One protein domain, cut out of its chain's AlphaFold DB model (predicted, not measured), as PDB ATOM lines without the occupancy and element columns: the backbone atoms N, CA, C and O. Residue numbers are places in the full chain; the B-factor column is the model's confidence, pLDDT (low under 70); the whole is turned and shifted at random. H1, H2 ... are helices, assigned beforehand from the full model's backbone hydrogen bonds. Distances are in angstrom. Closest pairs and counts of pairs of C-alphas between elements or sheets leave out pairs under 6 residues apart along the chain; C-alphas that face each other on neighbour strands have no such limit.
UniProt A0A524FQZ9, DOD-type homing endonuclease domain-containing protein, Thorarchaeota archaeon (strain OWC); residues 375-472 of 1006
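What this domain is: This is residues 375 to 472 of the 1006 residues of the protein "DOD-type homing endonuclease domain-containing protein" of Thorarchaeota archaeon (strain OWC) (UniProt A0A524FQZ9). A long helix, H3, is the core of an elongated body, with H1 packed on one side of it and H5 on the other; H6 packs on H3 with its residues 453 to 455 and runs out to one end of the whole, while H4, set across H5, makes the other end. H1 also packs on H6, whose last residues, 467 to 469, stick out with the tail 470 to 472. The 98 printed residues hold six named helices, H1 to H6 in chain order, and no named strand, an all helix class. The whole is compact, with a radius of gyration of the C-alphas of 14.2 A, and spans 48 by 30 by 21 A.

Where its parts are: Find C-alpha 401 at (-10.145, -5.410, -26.238); from there H3, residues 401 to 419, runs 26.0 A to C-alpha 419 at (-30.458, -1.462, -10.576). Before it come H1, residues 382 to 391, 14.4 A long, and H2, residues 393 to 397. After it come H4, residues 428 to 435, H5, residues 439 to 446, and H6, residues 453 to 469, 24.2 A long, ending at C-alpha 469, (-5.445, 14.665, -10.229).

How they stand to each other: Start at H3, the hub. Its residues 409 to 416 touch H1 at a steep tilt of 40 degrees, opposite ways, closest at the C-alphas of Pro 382 and Thr 412, 5.4 A. Its residues 404 to 408 touch residues 453 to 455 of H6, about perpendicular at 85 degrees; the C-alphas of Leu 404 and Leu 454 are closest, 6.0 A. Its residues 411 to 418 touch H5, closest at Thr 415 and Leu 446, C-alphas 6.9 A apart. H4 touches H5 about perpendicular, 84 degrees, closest at the C-alphas of Ala 432 and Glu 439, 5.2 A. H1 touches residues 455 to 462 of H6, closest at the C-alphas of Ala 388 and Leu 458, 6.3 A. H2 is close to H3 but not clearly touching, closest at the C-alphas of Val 395 and Phe 401, 7.2 A. H4 and H6 are apart. Every O i to N i+4 pair is within hydrogen-bond range in H1, H3, H4, H5 and H6; in H2 0 of 1 is, beside 2 of 2 O i to N i+3 pairs.

The domain as a whole: The two farthest C-alphas, Thr 427 and Leu 472, are 48.3 A apart. The printed part has no cut and no long link. Look for pLDDT under 70 at residues 375 to 376; the mean of the printed part is 91.3.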
ATOM      1  N   GLU A 375     -14.762   4.463  -1.760       54.16
ATOM      2  CA  GLU A 375     -15.599   3.306  -2.118       54.16
ATOM      3  C   GLU A 375     -16.675   3.611  -3.190       54.16
ATOM      4  O   GLU A 375     -17.359   2.705  -3.658       54.16
ATOM      5  N   ASN A 376     -16.813   4.867  -3.632       61.78
ATOM      6  CA  ASN A 376     -17.967   5.327  -4.412       61.78
ATOM      7  C   ASN A 376     -17.802   5.333  -5.946       61.78
ATOM      8  O   ASN A 376     -18.793   5.577  -6.640       61.78
ATOM      9  N   PHE A 377     -16.616   5.073  -6.512       78.50
ATOM     10  CA  PHE A 377     -16.471   5.000  -7.975       78.50
ATOM     11  C   PHE A 377     -16.705   3.568  -8.483       78.50
ATOM     12  O   PHE A 377     -15.790   2.741  -8.484       78.50
ATOM     13  N   HIS A 378     -17.945   3.289  -8.897       88.88
ATOM     14  CA  HIS A 378     -18.362   2.035  -9.534       88.88
ATOM     15  C   HIS A 378     -18.927   2.307 -10.935       88.88
ATOM     16  O   HIS A 378     -19.770   3.201 -11.110       88.88
ATOM     17  N   ILE A 379     -18.459   1.546 -11.928       91.19
ATOM     18  CA  ILE A 379     -18.920   1.643 -13.320       91.19
ATOM     19  C   ILE A 379     -20.076   0.657 -13.520       91.19
ATOM     20  O   ILE A 379     -19.907  -0.481 -13.954       91.19
ATOM     21  N   ASP A 380     -21.273   1.126 -13.193       91.25
ATOM     22  CA  ASP A 380     -22.527   0.370 -13.223       91.25
ATOM     23  C   ASP A 380     -23.433   0.731 -14.412       91.25
ATOM     24  O   ASP A 380     -24.310  -0.061 -14.749       91.25
ATOM     25  N   THR A 381     -23.201   1.869 -15.082       93.62
ATOM     26  CA  THR A 381     -23.974   2.307 -16.259       93.62
ATOM     27  C   THR A 381     -23.136   2.402 -17.542       93.62
ATOM     28  O   THR A 381     -21.915   2.608 -17.479       93.62
ATOM     29  N   PRO A 382     -23.767   2.290 -18.730       95.69
ATOM     30  CA  PRO A 382     -23.091   2.500 -20.010       95.69
ATOM     31  C   PRO A 382     -22.424   3.877 -20.130       95.69
ATOM     32  O   PRO A 382     -21.323   3.977 -20.660       95.69
ATOM     33  N   GLU A 383     -23.034   4.940 -19.599       94.69
ATOM     34  CA  GLU A 383     -22.495   6.304 -19.680       94.69
ATOM     35  C   GLU A 383     -21.207   6.460 -18.864       94.69
ATOM     36  O   GLU A 383     -20.248   7.077 -19.335       94.69
ATOM     37  N   LYS A 384     -21.160   5.885 -17.653       94.69
ATOM     38  CA  LYS A 384     -19.933   5.866 -16.840       94.69
ATOM     39  C   LYS A 384     -18.827   5.072 -17.529       94.69
ATOM     40  O   LYS A 384     -17.669   5.475 -17.476       94.69
ATOM     41  N   TYR A 385     -19.185   3.975 -18.197       95.94
ATOM     42  CA  TYR A 385     -18.239   3.164 -18.958       95.94
ATOM     43  C   TYR A 385     -17.650   3.917 -20.152       95.94
ATOM     44  O   TYR A 385     -16.432   3.929 -20.315       95.94
ATOM     45  N   GLU A 386     -18.485   4.596 -20.945       95.50
ATOM     46  CA  GLU A 386     -18.003   5.421 -22.059       95.50
ATOM     47  C   GLU A 386     -17.085   6.540 -21.574       95.50
ATOM     48  O   GLU A 386     -16.030   6.765 -22.164       95.50
ATOM     49  N   ARG A 387     -17.442   7.200 -20.467       93.62
ATOM     50  CA  ARG A 387     -16.594   8.231 -19.863       93.62
ATOM     51  C   ARG A 387     -15.238   7.664 -19.430       93.62
ATOM     52  O   ARG A 387     -14.210   8.240 -19.769       93.62
ATOM     53  N   ALA A 388     -15.220   6.512 -18.759       92.75
ATOM     54  CA  ALA A 388     -13.971   5.872 -18.347       92.75
ATOM     55  C   ALA A 388     -13.109   5.441 -19.548       92.75
ATOM     56  O   ALA A 388     -11.889   5.596 -19.537       92.75
ATOM     57  N   LEU A 389     -13.726   4.949 -20.628       92.69
ATOM     58  CA  LEU A 389     -13.018   4.654 -21.877       92.69
ATOM     59  C   LEU A 389     -12.463   5.905 -22.569       92.69
ATOM     60  O   LEU A 389     -11.430   5.812 -23.236       92.69
ATOM     61  N   GLN A 390     -13.148   7.046 -22.456       91.75
ATOM     62  CA  GLN A 390     -12.672   8.327 -22.979       91.75
ATOM     63  C   GLN A 390     -11.444   8.816 -22.210       91.75
ATOM     64  O   GLN A 390     -10.468   9.200 -22.847       91.75
ATOM     65  N   HIS A 391     -11.446   8.727 -20.876       89.44
ATOM     66  CA  HIS A 391     -10.290   9.098 -20.051       89.44
ATOM     67  C   HIS A 391      -9.107   8.123 -20.190       89.44
ATOM     68  O   HIS A 391      -7.946   8.512 -20.044       89.44
ATOM     69  N   HIS A 392      -9.380   6.848 -20.491       90.81
ATOM     70  CA  HIS A 392      -8.370   5.789 -20.586       90.81
ATOM     71  C   HIS A 392      -8.349   5.111 -21.968       90.81
ATOM     72  O   HIS A 392      -8.508   3.889 -22.075       90.81
ATOM     73  N   PRO A 393      -8.106   5.856 -23.061       91.25
ATOM     74  CA  PRO A 393      -8.260   5.322 -24.414       91.25
ATOM     75  C   PRO A 393      -7.222   4.253 -24.762       91.25
ATOM     76  O   PRO A 393      -7.472   3.418 -25.628       91.25
ATOM     77  N   PHE A 394      -6.099   4.208 -24.047       88.94
ATOM     78  CA  PHE A 394      -5.074   3.177 -24.200       88.94
ATOM     79  C   PHE A 394      -5.536   1.768 -23.824       88.94
ATOM     80  O   PHE A 394      -4.907   0.784 -24.204       88.94
ATOM     81  N   VAL A 395      -6.663   1.628 -23.128       90.31
ATOM     82  CA  VAL A 395      -7.296   0.325 -22.892       90.31
ATOM     83  C   VAL A 395      -7.682  -0.361 -24.213       90.31
ATOM     84  O   VAL A 395      -7.710  -1.591 -24.286       90.31
ATOM     85  N   LYS A 396      -7.877   0.416 -25.288       91.00
ATOM     86  CA  LYS A 396      -8.132  -0.083 -26.649       91.00
ATOM     87  C   LYS A 396      -6.958  -0.873 -27.235       91.00
ATOM     88  O   LYS A 396      -7.159  -1.647 -28.167       91.00
ATOM     89  N   ASP A 397      -5.755  -0.711 -26.683       89.75
ATOM     90  CA  ASP A 397      -4.554  -1.432 -27.106       89.75
ATOM     91  C   ASP A 397      -4.457  -2.859 -26.547       89.75
ATOM     92  O   ASP A 397      -3.533  -3.592 -26.918       89.75
ATOM     93  N   LEU A 398      -5.373  -3.271 -25.661       89.81
ATOM     94  CA  LEU A 398      -5.387  -4.630 -25.127       89.81
ATOM     95  C   LEU A 398      -5.633  -5.656 -26.253       89.81
ATOM     96  O   LEU A 398      -6.552  -5.458 -27.051       89.81
ATOM     97  N   PRO A 399      -4.889  -6.782 -26.298       90.38
ATOM     98  CA  PRO A 399      -5.039  -7.795 -27.351       90.38
ATOM     99  C   PRO A 399      -6.482  -8.290 -27.528       90.38
ATOM    100  O   PRO A 399      -6.951  -8.448 -28.653       90.38
ATOM    101  N   ASP A 400      -7.205  -8.442 -26.415       93.75
ATOM    102  CA  ASP A 400      -8.579  -8.952 -26.375       93.75
ATOM    103  C   ASP A 400      -9.634  -7.836 -26.232       93.75
ATOM    104  O   ASP A 400     -10.788  -8.110 -25.896       93.75
ATOM    105  N   PHE A 401      -9.274  -6.567 -26.491       94.50
ATOM    106  CA  PHE A 401     -10.145  -5.410 -26.238       94.50
ATOM    107  C   PHE A 401     -11.530  -5.550 -26.874       94.50
ATOM    108  O   PHE A 401     -12.523  -5.282 -26.216       94.50
ATOM    109  N   LYS A 402     -11.630  -6.017 -28.126       95.81
ATOM    110  CA  LYS A 402     -12.932  -6.158 -28.812       95.81
ATOM    111  C   LYS A 402     -13.897  -7.085 -28.070       95.81
ATOM    112  O   LYS A 402     -15.092  -6.812 -28.024       95.81
ATOM    113  N   GLN A 403     -13.384  -8.188 -27.523       95.56
ATOM    114  CA  GLN A 403     -14.190  -9.113 -26.732       95.56
ATOM    115  C   GLN A 403     -14.519  -8.496 -25.370       95.56
ATOM    116  O   GLN A 403     -15.677  -8.497 -24.961       95.56
ATOM    117  N   LEU A 404     -13.510  -7.934 -24.704       95.38
ATOM    118  CA  LEU A 404     -13.647  -7.310 -23.392       95.38
ATOM    119  C   LEU A 404     -14.610  -6.110 -23.396       95.38
ATOM    120  O   LEU A 404     -15.352  -5.950 -22.433       95.38
ATOM    121  N   ASP A 405     -14.631  -5.307 -24.462       96.75
ATOM    122  CA  ASP A 405     -15.534  -4.163 -24.649       96.75
ATOM    123  C   ASP A 405     -16.978  -4.621 -24.857       96.75
ATOM    124  O   ASP A 405     -17.883  -4.127 -24.186       96.75
ATOM    125  N   HIS A 406     -17.203  -5.624 -25.715       96.12
ATOM    126  CA  HIS A 406     -18.528  -6.234 -25.879       96.12
ATOM    127  C   HIS A 406     -19.059  -6.768 -24.545       96.12
ATOM    128  O   HIS A 406     -20.185  -6.472 -24.145       96.12
ATOM    129  N   GLU A 407     -18.226  -7.518 -23.824       95.94
ATOM    130  CA  GLU A 407     -18.553  -8.059 -22.506       95.94
ATOM    131  C   GLU A 407     -18.841  -6.963 -21.469       95.94
ATOM    132  O   GLU A 407     -19.805  -7.084 -20.714       95.94
ATOM    133  N   ALA A 408     -18.054  -5.883 -21.449       95.81
ATOM    134  CA  ALA A 408     -18.249  -4.749 -20.548       95.81
ATOM    135  C   ALA A 408     -19.554  -3.988 -20.834       95.81
ATOM    136  O   ALA A 408     -20.284  -3.664 -19.902       95.81
ATOM    137  N   ARG A 409     -19.901  -3.774 -22.110       96.75
ATOM    138  CA  ARG A 409     -21.173  -3.147 -22.517       96.75
ATOM    139  C   ARG A 409     -22.383  -3.975 -22.102       96.75
ATOM    140  O   ARG A 409     -23.373  -3.426 -21.619       96.75
ATOM    141  N   VAL A 410     -22.307  -5.298 -22.273       96.06
ATOM    142  CA  VAL A 410     -23.348  -6.221 -21.790       96.06
ATOM    143  C   VAL A 410     -23.445  -6.149 -20.266       96.06
ATOM    144  O   VAL A 410     -24.548  -6.044 -19.732       96.06
ATOM    145  N   TYR A 411     -22.304  -6.177 -19.571       95.75
ATOM    146  CA  TYR A 411     -22.240  -6.082 -18.114       95.75
ATOM    147  C   TYR A 411     -22.910  -4.806 -17.591       95.75
ATOM    148  O   TYR A 411     -23.804  -4.903 -16.751       95.75
ATOM    149  N   THR A 412     -22.541  -3.627 -18.101       95.81
ATOM    150  CA  THR A 412     -23.087  -2.347 -17.625       95.81
ATOM    151  C   THR A 412     -24.553  -2.177 -17.988       95.81
ATOM    152  O   THR A 412     -25.342  -1.787 -17.137       95.81
ATOM    153  N   THR A 413     -24.970  -2.577 -19.194       96.06
ATOM    154  CA  THR A 413     -26.391  -2.534 -19.588       96.06
ATOM    155  C   THR A 413     -27.259  -3.390 -18.662       96.06
ATOM    156  O   THR A 413     -28.324  -2.959 -18.223       96.06
ATOM    157  N   LEU A 414     -26.822  -4.614 -18.345       93.94
ATOM    158  CA  LEU A 414     -27.592  -5.516 -17.488       93.94
ATOM    159  C   LEU A 414     -27.542  -5.112 -16.010       93.94
ATOM    160  O   LEU A 414     -28.536  -5.291 -15.309       93.94
ATOM    161  N   THR A 415     -26.423  -4.557 -15.541       93.06
ATOM    162  CA  THR A 415     -26.284  -4.046 -14.167       93.06
ATOM    163  C   THR A 415     -27.156  -2.811 -13.953       93.06
ATOM    164  O   THR A 415     -27.867  -2.726 -12.952       93.06
ATOM    165  N   ASP A 416     -27.206  -1.912 -14.930       94.25
ATOM    166  CA  ASP A 416     -28.077  -0.738 -14.928       94.25
ATOM    167  C   ASP A 416     -29.569  -1.131 -14.960       94.25
ATOM    168  O   ASP A 416     -30.343  -0.727 -14.091       94.25
ATOM    169  N   LEU A 417     -29.971  -2.040 -15.862       93.81
ATOM    170  CA  LEU A 417     -31.340  -2.583 -15.885       93.81
ATOM    171  C   LEU A 417     -31.716  -3.282 -14.573       93.81
ATOM    172  O   LEU A 417     -32.841  -3.130 -14.092       93.81
ATOM    173  N   LYS A 418     -30.789  -4.038 -13.970       92.88
ATOM    174  CA  LYS A 418     -30.991  -4.666 -12.658       92.88
ATOM    175  C   LYS A 418     -31.212  -3.607 -11.575       92.88
ATOM    176  O   LYS A 418     -32.153  -3.737 -10.798       92.88
ATOM    177  N   THR A 419     -30.387  -2.561 -11.554       91.62
ATOM    178  CA  THR A 419     -30.458  -1.462 -10.576       91.62
ATOM    179  C   THR A 419     -31.762  -0.673 -10.704       91.62
ATOM    180  O   THR A 419     -32.353  -0.283  -9.698       91.62
ATOM    181  N   ARG A 420     -32.274  -0.516 -11.931       93.62
ATOM    182  CA  ARG A 420     -33.575   0.109 -12.222       93.62
ATOM    183  C   ARG A 420     -34.784  -0.808 -11.988       93.62
ATOM    184  O   ARG A 420     -35.918  -0.339 -12.039       93.62
ATOM    185  N   GLY A 421     -34.572  -2.100 -11.726       93.06
ATOM    186  CA  GLY A 421     -35.655  -3.086 -11.610       93.06
ATOM    187  C   GLY A 421     -36.340  -3.414 -12.944       93.06
ATOM    188  O   GLY A 421     -37.455  -3.927 -12.954       93.06
ATOM    189  N   GLU A 422     -35.676  -3.129 -14.066       94.94
ATOM    190  CA  GLU A 422     -36.168  -3.290 -15.443       94.94
ATOM    191  C   GLU A 422     -35.564  -4.524 -16.137       94.94
ATOM    192  O   GLU A 422     -35.627  -4.667 -17.361       94.94
ATOM    193  N   LEU A 423     -34.944  -5.427 -15.372       92.62
ATOM    194  CA  LEU A 423     -34.331  -6.627 -15.929       92.62
ATOM    195  C   LEU A 423     -35.416  -7.508 -16.591       92.62
ATOM    196  O   LEU A 423     -36.409  -7.832 -15.936       92.62
ATOM    197  N   PRO A 424     -35.253  -7.920 -17.865       89.56
ATOM    198  CA  PRO A 424     -36.238  -8.756 -18.543       89.56
ATOM    199  C   PRO A 424     -36.514 -10.056 -17.778       89.56
ATOM    200  O   PRO A 424     -35.572 -10.703 -17.317       89.56
ATOM    201  N   ASP A 425     -37.780 -10.483 -17.720       90.44
ATOM    202  CA  ASP A 425     -38.191 -11.781 -17.154       90.44
ATOM    203  C   ASP A 425     -37.787 -12.937 -18.092       90.44
ATOM    204  O   ASP A 425     -38.590 -13.529 -18.815       90.44
ATOM    205  N   LYS A 426     -36.478 -13.179 -18.169       93.06
ATOM    206  CA  LYS A 426     -35.816 -14.201 -18.981       93.06
ATOM    207  C   LYS A 426     -34.875 -15.005 -18.090       93.06
ATOM    208  O   LYS A 426     -34.305 -14.486 -17.131       93.06
ATOM    209  N   THR A 427     -34.657 -16.276 -18.428       92.62
ATOM    210  CA  THR A 427     -33.657 -17.075 -17.707       92.62
ATOM    211  C   THR A 427     -32.247 -16.540 -17.986       92.62
ATOM    212  O   THR A 427     -31.980 -16.008 -19.066       92.62
ATOM    213  N   VAL A 428     -31.307 -16.718 -17.047       91.88
ATOM    214  CA  VAL A 428     -29.894 -16.319 -17.242       91.88
ATOM    215  C   VAL A 428     -29.310 -16.954 -18.508       91.88
ATOM    216  O   VAL A 428     -28.552 -16.315 -19.232       91.88
ATOM    217  N   LYS A 429     -29.721 -18.186 -18.822       93.31
ATOM    218  CA  LYS A 429     -29.347 -18.899 -20.045       93.31
ATOM    219  C   LYS A 429     -29.821 -18.193 -21.316       93.31
ATOM    220  O   LYS A 429     -29.059 -18.096 -22.278       93.31
ATOM    221  N   ASP A 430     -31.060 -17.701 -21.326       93.31
ATOM    222  CA  ASP A 430     -31.620 -16.982 -22.473       93.31
ATOM    223  C   ASP A 430     -30.930 -15.625 -22.660       93.31
ATOM    224  O   ASP A 430     -30.521 -15.301 -23.775       93.31
ATOM    225  N   LEU A 431     -30.704 -14.886 -21.565       93.25
ATOM    226  CA  LEU A 431     -29.961 -13.620 -21.577       93.25
ATOM    227  C   LEU A 431     -28.510 -13.808 -22.043       93.25
ATOM    228  O   LEU A 431     -28.014 -13.020 -22.848       93.25
ATOM    229  N   ALA A 432     -27.835 -14.864 -21.586       92.56
ATOM    230  CA  ALA A 432     -26.467 -15.192 -21.984       92.56
ATOM    231  C   ALA A 432     -26.374 -15.504 -23.484       92.56
ATOM    232  O   ALA A 432     -25.494 -14.995 -24.179       92.56
ATOM    233  N   LYS A 433     -27.328 -16.288 -24.008       94.06
ATOM    234  CA  LYS A 433     -27.408 -16.618 -25.435       94.06
ATOM    235  C   LYS A 433     -27.687 -15.387 -26.300       94.06
ATOM    236  O   LYS A 433     -27.080 -15.252 -27.359       94.06
ATOM    237  N   GLU A 434     -28.587 -14.507 -25.861       94.69
ATOM    238  CA  GLU A 434     -28.944 -13.266 -26.562       94.69
ATOM    239  C   GLU A 434     -27.761 -12.294 -26.646       94.69
ATOM    240  O   GLU A 434     -27.474 -11.758 -27.714       94.69
ATOM    241  N   ASN A 435     -27.017 -12.151 -25.547       94.19
ATOM    242  CA  ASN A 435     -25.873 -11.245 -25.455       94.19
ATOM    243  C   ASN A 435     -24.537 -11.876 -25.881       94.19
ATOM    244  O   ASN A 435     -23.513 -11.198 -25.878       94.19
ATOM    245  N   LYS A 436     -24.532 -13.158 -26.276       95.94
ATOM    246  CA  LYS A 436     -23.335 -13.919 -26.681       95.94
ATOM    247  C   LYS A 436     -22.237 -13.961 -25.603       95.94
ATOM    248  O   LYS A 436     -21.058 -13.862 -25.923       95.94
ATOM    249  N   VAL A 437     -22.623 -14.131 -24.339       95.19
ATOM    250  CA  VAL A 437     -21.706 -14.277 -23.192       95.19
ATOM    251  C   VAL A 437     -21.890 -15.666 -22.570       95.19
ATOM    252  O   VAL A 437     -22.951 -16.276 -22.705       95.19
ATOM    253  N   GLY A 438     -20.871 -16.213 -21.900       95.06
ATOM    254  CA  GLY A 438     -20.993 -17.497 -21.202       95.06
ATOM    255  C   GLY A 438     -22.024 -17.450 -20.065       95.06
ATOM    256  O   GLY A 438     -22.017 -16.526 -19.257       95.06
ATOM    257  N   GLU A 439     -22.886 -18.468 -19.950       94.12
ATOM    258  CA  GLU A 439     -23.958 -18.522 -18.934       94.12
ATOM    259  C   GLU A 439     -23.425 -18.383 -17.497       94.12
ATOM    260  O   GLU A 439     -23.951 -17.599 -16.711       94.12
ATOM    261  N   GLN A 440     -22.337 -19.088 -17.162       93.94
ATOM    262  CA  GLN A 440     -21.699 -18.999 -15.841       93.94
ATOM    263  C   GLN A 440     -21.105 -17.613 -15.568       93.94
ATOM    264  O   GLN A 440     -21.180 -17.116 -14.445       93.94
ATOM    265  N   GLN A 441     -20.531 -16.988 -16.595       93.25
ATOM    266  CA  GLN A 441     -19.944 -15.656 -16.507       93.25
ATOM    267  C   GLN A 441     -21.039 -14.617 -16.259       93.25
ATOM    268  O   GLN A 441     -20.954 -13.872 -15.284       93.25
ATOM    269  N   LEU A 442     -22.122 -14.654 -17.039       92.81
ATOM    270  CA  LEU A 442     -23.260 -13.764 -16.838       92.81
ATOM    271  C   LEU A 442     -23.927 -13.971 -15.467       92.81
ATOM    272  O   LEU A 442     -24.250 -13.000 -14.786       92.81
ATOM    273  N   ALA A 443     -24.087 -15.223 -15.023       91.94
ATOM    274  CA  ALA A 443     -24.597 -15.526 -13.685       91.94
ATOM    275  C   ALA A 443     -23.705 -14.929 -12.581       91.94
ATOM    276  O   ALA A 443     -24.208 -14.407 -11.584       91.94
ATOM    277  N   SER A 444     -22.378 -14.983 -12.754       92.38
ATOM    278  CA  SER A 444     -21.425 -14.404 -11.799       92.38
ATOM    279  C   SER A 444     -21.511 -12.878 -11.730       92.38
ATOM    280  O   SER A 444     -21.424 -12.322 -10.637       92.38
ATOM    281  N   TRP A 445     -21.768 -12.224 -12.867       93.94
ATOM    282  CA  TRP A 445     -21.965 -10.779 -12.957       93.94
ATOM    283  C   TRP A 445     -23.264 -10.339 -12.281       93.94
ATOM    284  O   TRP A 445     -23.242  -9.500 -11.388       93.94
ATOM    285  N   LEU A 446     -24.395 -10.964 -12.635       90.69
ATOM    286  CA  LEU A 446     -25.708 -10.624 -12.072       90.69
ATOM    287  C   LEU A 446     -25.808 -10.912 -10.566       90.69
ATOM    288  O   LEU A 446     -26.616 -10.287  -9.881       90.69
ATOM    289  N   SER A 447     -25.004 -11.843 -10.044       90.25
ATOM    290  CA  SER A 447     -24.920 -12.142  -8.608       90.25
ATOM    291  C   SER A 447     -23.900 -11.290  -7.848       90.25
ATOM    292  O   SER A 447     -23.685 -11.563  -6.670       90.25
ATOM    293  N   GLU A 448     -23.267 -10.306  -8.504       86.81
ATOM    294  CA  GLU A 448     -22.241  -9.414  -7.925       86.81
ATOM    295  C   GLU A 448     -21.029 -10.160  -7.339       86.81
ATOM    296  O   GLU A 448     -20.238  -9.615  -6.577       86.81
ATOM    297  N   ARG A 449     -20.834 -11.433  -7.714       84.50
ATOM    298  CA  ARG A 449     -19.695 -12.238  -7.246       84.50
ATOM    299  C   ARG A 449     -18.401 -11.894  -7.970       84.50
ATOM    300  O   ARG A 449     -17.323 -12.181  -7.456       84.50
ATOM    301  N   LYS A 450     -18.506 -11.379  -9.196       88.12
ATOM    302  CA  LYS A 450     -17.366 -11.032 -10.040       88.12
ATOM    303  C   LYS A 450     -17.724  -9.843 -10.929       88.12
ATOM    304  O   LYS A 450     -18.717  -9.902 -11.647       88.12
ATOM    305  N   THR A 451     -16.890  -8.811 -10.921       88.19
ATOM    306  CA  THR A 451     -16.957  -7.695 -11.874       88.19
ATOM    307  C   THR A 451     -16.339  -8.114 -13.208       88.19
ATOM    308  O   THR A 451     -15.470  -8.995 -13.260       88.19
ATOM    309  N   GLN A 452     -16.795  -7.531 -14.316       93.94
ATOM    310  CA  GLN A 452     -16.172  -7.775 -15.615       93.94
ATOM    311  C   GLN A 452     -14.722  -7.245 -15.612       93.94
ATOM    312  O   GLN A 452     -14.396  -6.267 -14.941       93.94
ATOM    313  N   GLU A 453     -13.815  -7.944 -16.299       91.00
ATOM    314  CA  GLU A 453     -12.372  -7.691 -16.189       91.00
ATOM    315  C   GLU A 453     -11.964  -6.292 -16.668       91.00
ATOM    316  O   GLU A 453     -11.181  -5.619 -16.000       91.00
ATOM    317  N   LEU A 454     -12.505  -5.838 -17.800       92.06
ATOM    318  CA  LEU A 454     -12.262  -4.498 -18.331       92.06
ATOM    319  C   LEU A 454     -12.789  -3.419 -17.392       92.06
ATOM    320  O   LEU A 454     -12.078  -2.454 -17.133       92.06
ATOM    321  N   ILE A 455     -13.993  -3.617 -16.852       94.19
ATOM    322  CA  ILE A 455     -14.592  -2.731 -15.851       94.19
ATOM    323  C   ILE A 455     -13.686  -2.629 -14.624       94.19
ATOM    324  O   ILE A 455     -13.337  -1.528 -14.222       94.19
ATOM    325  N   THR A 456     -13.206  -3.761 -14.107       90.38
ATOM    326  CA  THR A 456     -12.279  -3.791 -12.961       90.38
ATOM    327  C   THR A 456     -11.002  -2.993 -13.256       90.38
ATOM    328  O   THR A 456     -10.531  -2.237 -12.410       90.38
ATOM    329  N   ARG A 457     -10.430  -3.134 -14.461       88.81
ATOM    330  CA  ARG A 457      -9.232  -2.377 -14.868       88.81
ATOM    331  C   ARG A 457      -9.514  -0.880 -14.983       88.81
ATOM    332  O   ARG A 457      -8.720  -0.089 -14.489       88.81
ATOM    333  N   LEU A 458     -10.630  -0.501 -15.605       90.94
ATOM    334  CA  LEU A 458     -11.041   0.897 -15.743       90.94
ATOM    335  C   LEU A 458     -11.313   1.545 -14.385       90.94
ATOM    336  O   LEU A 458     -10.885   2.666 -14.170       90.94
ATOM    337  N   GLU A 459     -11.940   0.838 -13.446       90.75
ATOM    338  CA  GLU A 459     -12.136   1.331 -12.077       90.75
ATOM    339  C   GLU A 459     -10.805   1.572 -11.359       90.75
ATOM    340  O   GLU A 459     -10.651   2.584 -10.681       90.75
ATOM    341  N   ILE A 460      -9.823   0.676 -11.522       85.94
ATOM    342  CA  ILE A 460      -8.469   0.877 -10.983       85.94
ATOM    343  C   ILE A 460      -7.825   2.124 -11.605       85.94
ATOM    344  O   ILE A 460      -7.205   2.910 -10.890       85.94
ATOM    345  N   TYR A 461      -7.970   2.317 -12.917       88.06
ATOM    346  CA  TYR A 461      -7.382   3.457 -13.622       88.06
ATOM    347  C   TYR A 461      -8.058   4.782 -13.274       88.06
ATOM    348  O   TYR A 461      -7.352   5.765 -13.064       88.06
ATOM    349  N   GLU A 462      -9.382   4.802 -13.130       89.31
ATOM    350  CA  GLU A 462     -10.135   5.985 -12.703       89.31
ATOM    351  C   GLU A 462      -9.773   6.382 -11.276       89.31
ATOM    352  O   GLU A 462      -9.503   7.546 -11.004       89.31
ATOM    353  N   LYS A 463      -9.648   5.409 -10.373       86.88
ATOM    354  CA  LYS A 463      -9.198   5.663  -9.001       86.88
ATOM    355  C   LYS A 463      -7.784   6.240  -8.957       86.88
ATOM    356  O   LYS A 463      -7.524   7.196  -8.228       86.88
ATOM    357  N   ALA A 464      -6.875   5.685  -9.756       85.12
ATOM    358  CA  ALA A 464      -5.515   6.198  -9.858       85.12
ATOM    359  C   ALA A 464      -5.479   7.600 -10.501       85.12
ATOM    360  O   ALA A 464      -4.680   8.448 -10.099       85.12
ATOM    361  N   ARG A 465      -6.387   7.874 -11.451       89.06
ATOM    362  CA  ARG A 465      -6.591   9.203 -12.035       89.06
ATOM    363  C   ARG A 465      -7.050  10.202 -10.992       89.06
ATOM    364  O   ARG A 465      -6.378  11.211 -10.825       89.06
ATOM    365  N   GLU A 466      -8.142   9.919 -10.289       88.06
ATOM    366  CA  GLU A 466      -8.690  10.795  -9.249       88.06
ATOM    367  C   GLU A 466      -7.648  11.102  -8.170       88.06
ATOM    368  O   GLU A 466      -7.520  12.245  -7.736       88.06
ATOM    369  N   PHE A 467      -6.849  10.107  -7.777       85.00
ATOM    370  CA  PHE A 467      -5.772  10.298  -6.811       85.00
ATOM    371  C   PHE A 467      -4.640  11.188  -7.341       85.00
ATOM    372  O   PHE A 467      -4.186  12.093  -6.639       85.00
ATOM    373  N   HIS A 468      -4.174  10.953  -8.570       87.25
ATOM    374  CA  HIS A 468      -3.139  11.778  -9.200       87.25
ATOM    375  C   HIS A 468      -3.613  13.213  -9.420       87.25
ATOM    376  O   HIS A 468      -2.930  14.162  -9.044       87.25
ATOM    377  N   GLU A 469      -4.811  13.373  -9.975       89.50
ATOM    378  CA  GLU A 469      -5.445  14.665 -10.229       89.50
ATOM    379  C   GLU A 469      -5.746  15.418  -8.933       89.50
ATOM    380  O   GLU A 469      -5.572  16.633  -8.888       89.50
ATOM    381  N   GLY A 470      -6.078  14.708  -7.852       88.44
ATOM    382  CA  GLY A 470      -6.247  15.284  -6.518       88.44
ATOM    383  C   GLY A 470      -4.963  15.853  -5.900       88.44
ATOM    384  O   GLY A 470      -5.048  16.640  -4.959       88.44
ATOM    385  N   LYS A 471      -3.777  15.495  -6.416       89.00
ATOM    386  CA  LYS A 471      -2.486  16.084  -6.005       89.00
ATOM    387  C   LYS A 471      -2.096  17.313  -6.819       89.00
ATOM    388  O   LYS A 471      -1.165  18.019  -6.430       89.00
ATOM    389  N   LEU A 472      -2.734  17.533  -7.966       91.44
ATOM    390  CA  LEU A 472      -2.448  18.680  -8.814       91.44
ATOM    391  C   LEU A 472      -3.162  19.921  -8.270       91.44
ATOM    392  O   LEU A 472      -4.280  19.847  -7.759       91.44
TER     393      LEU A 472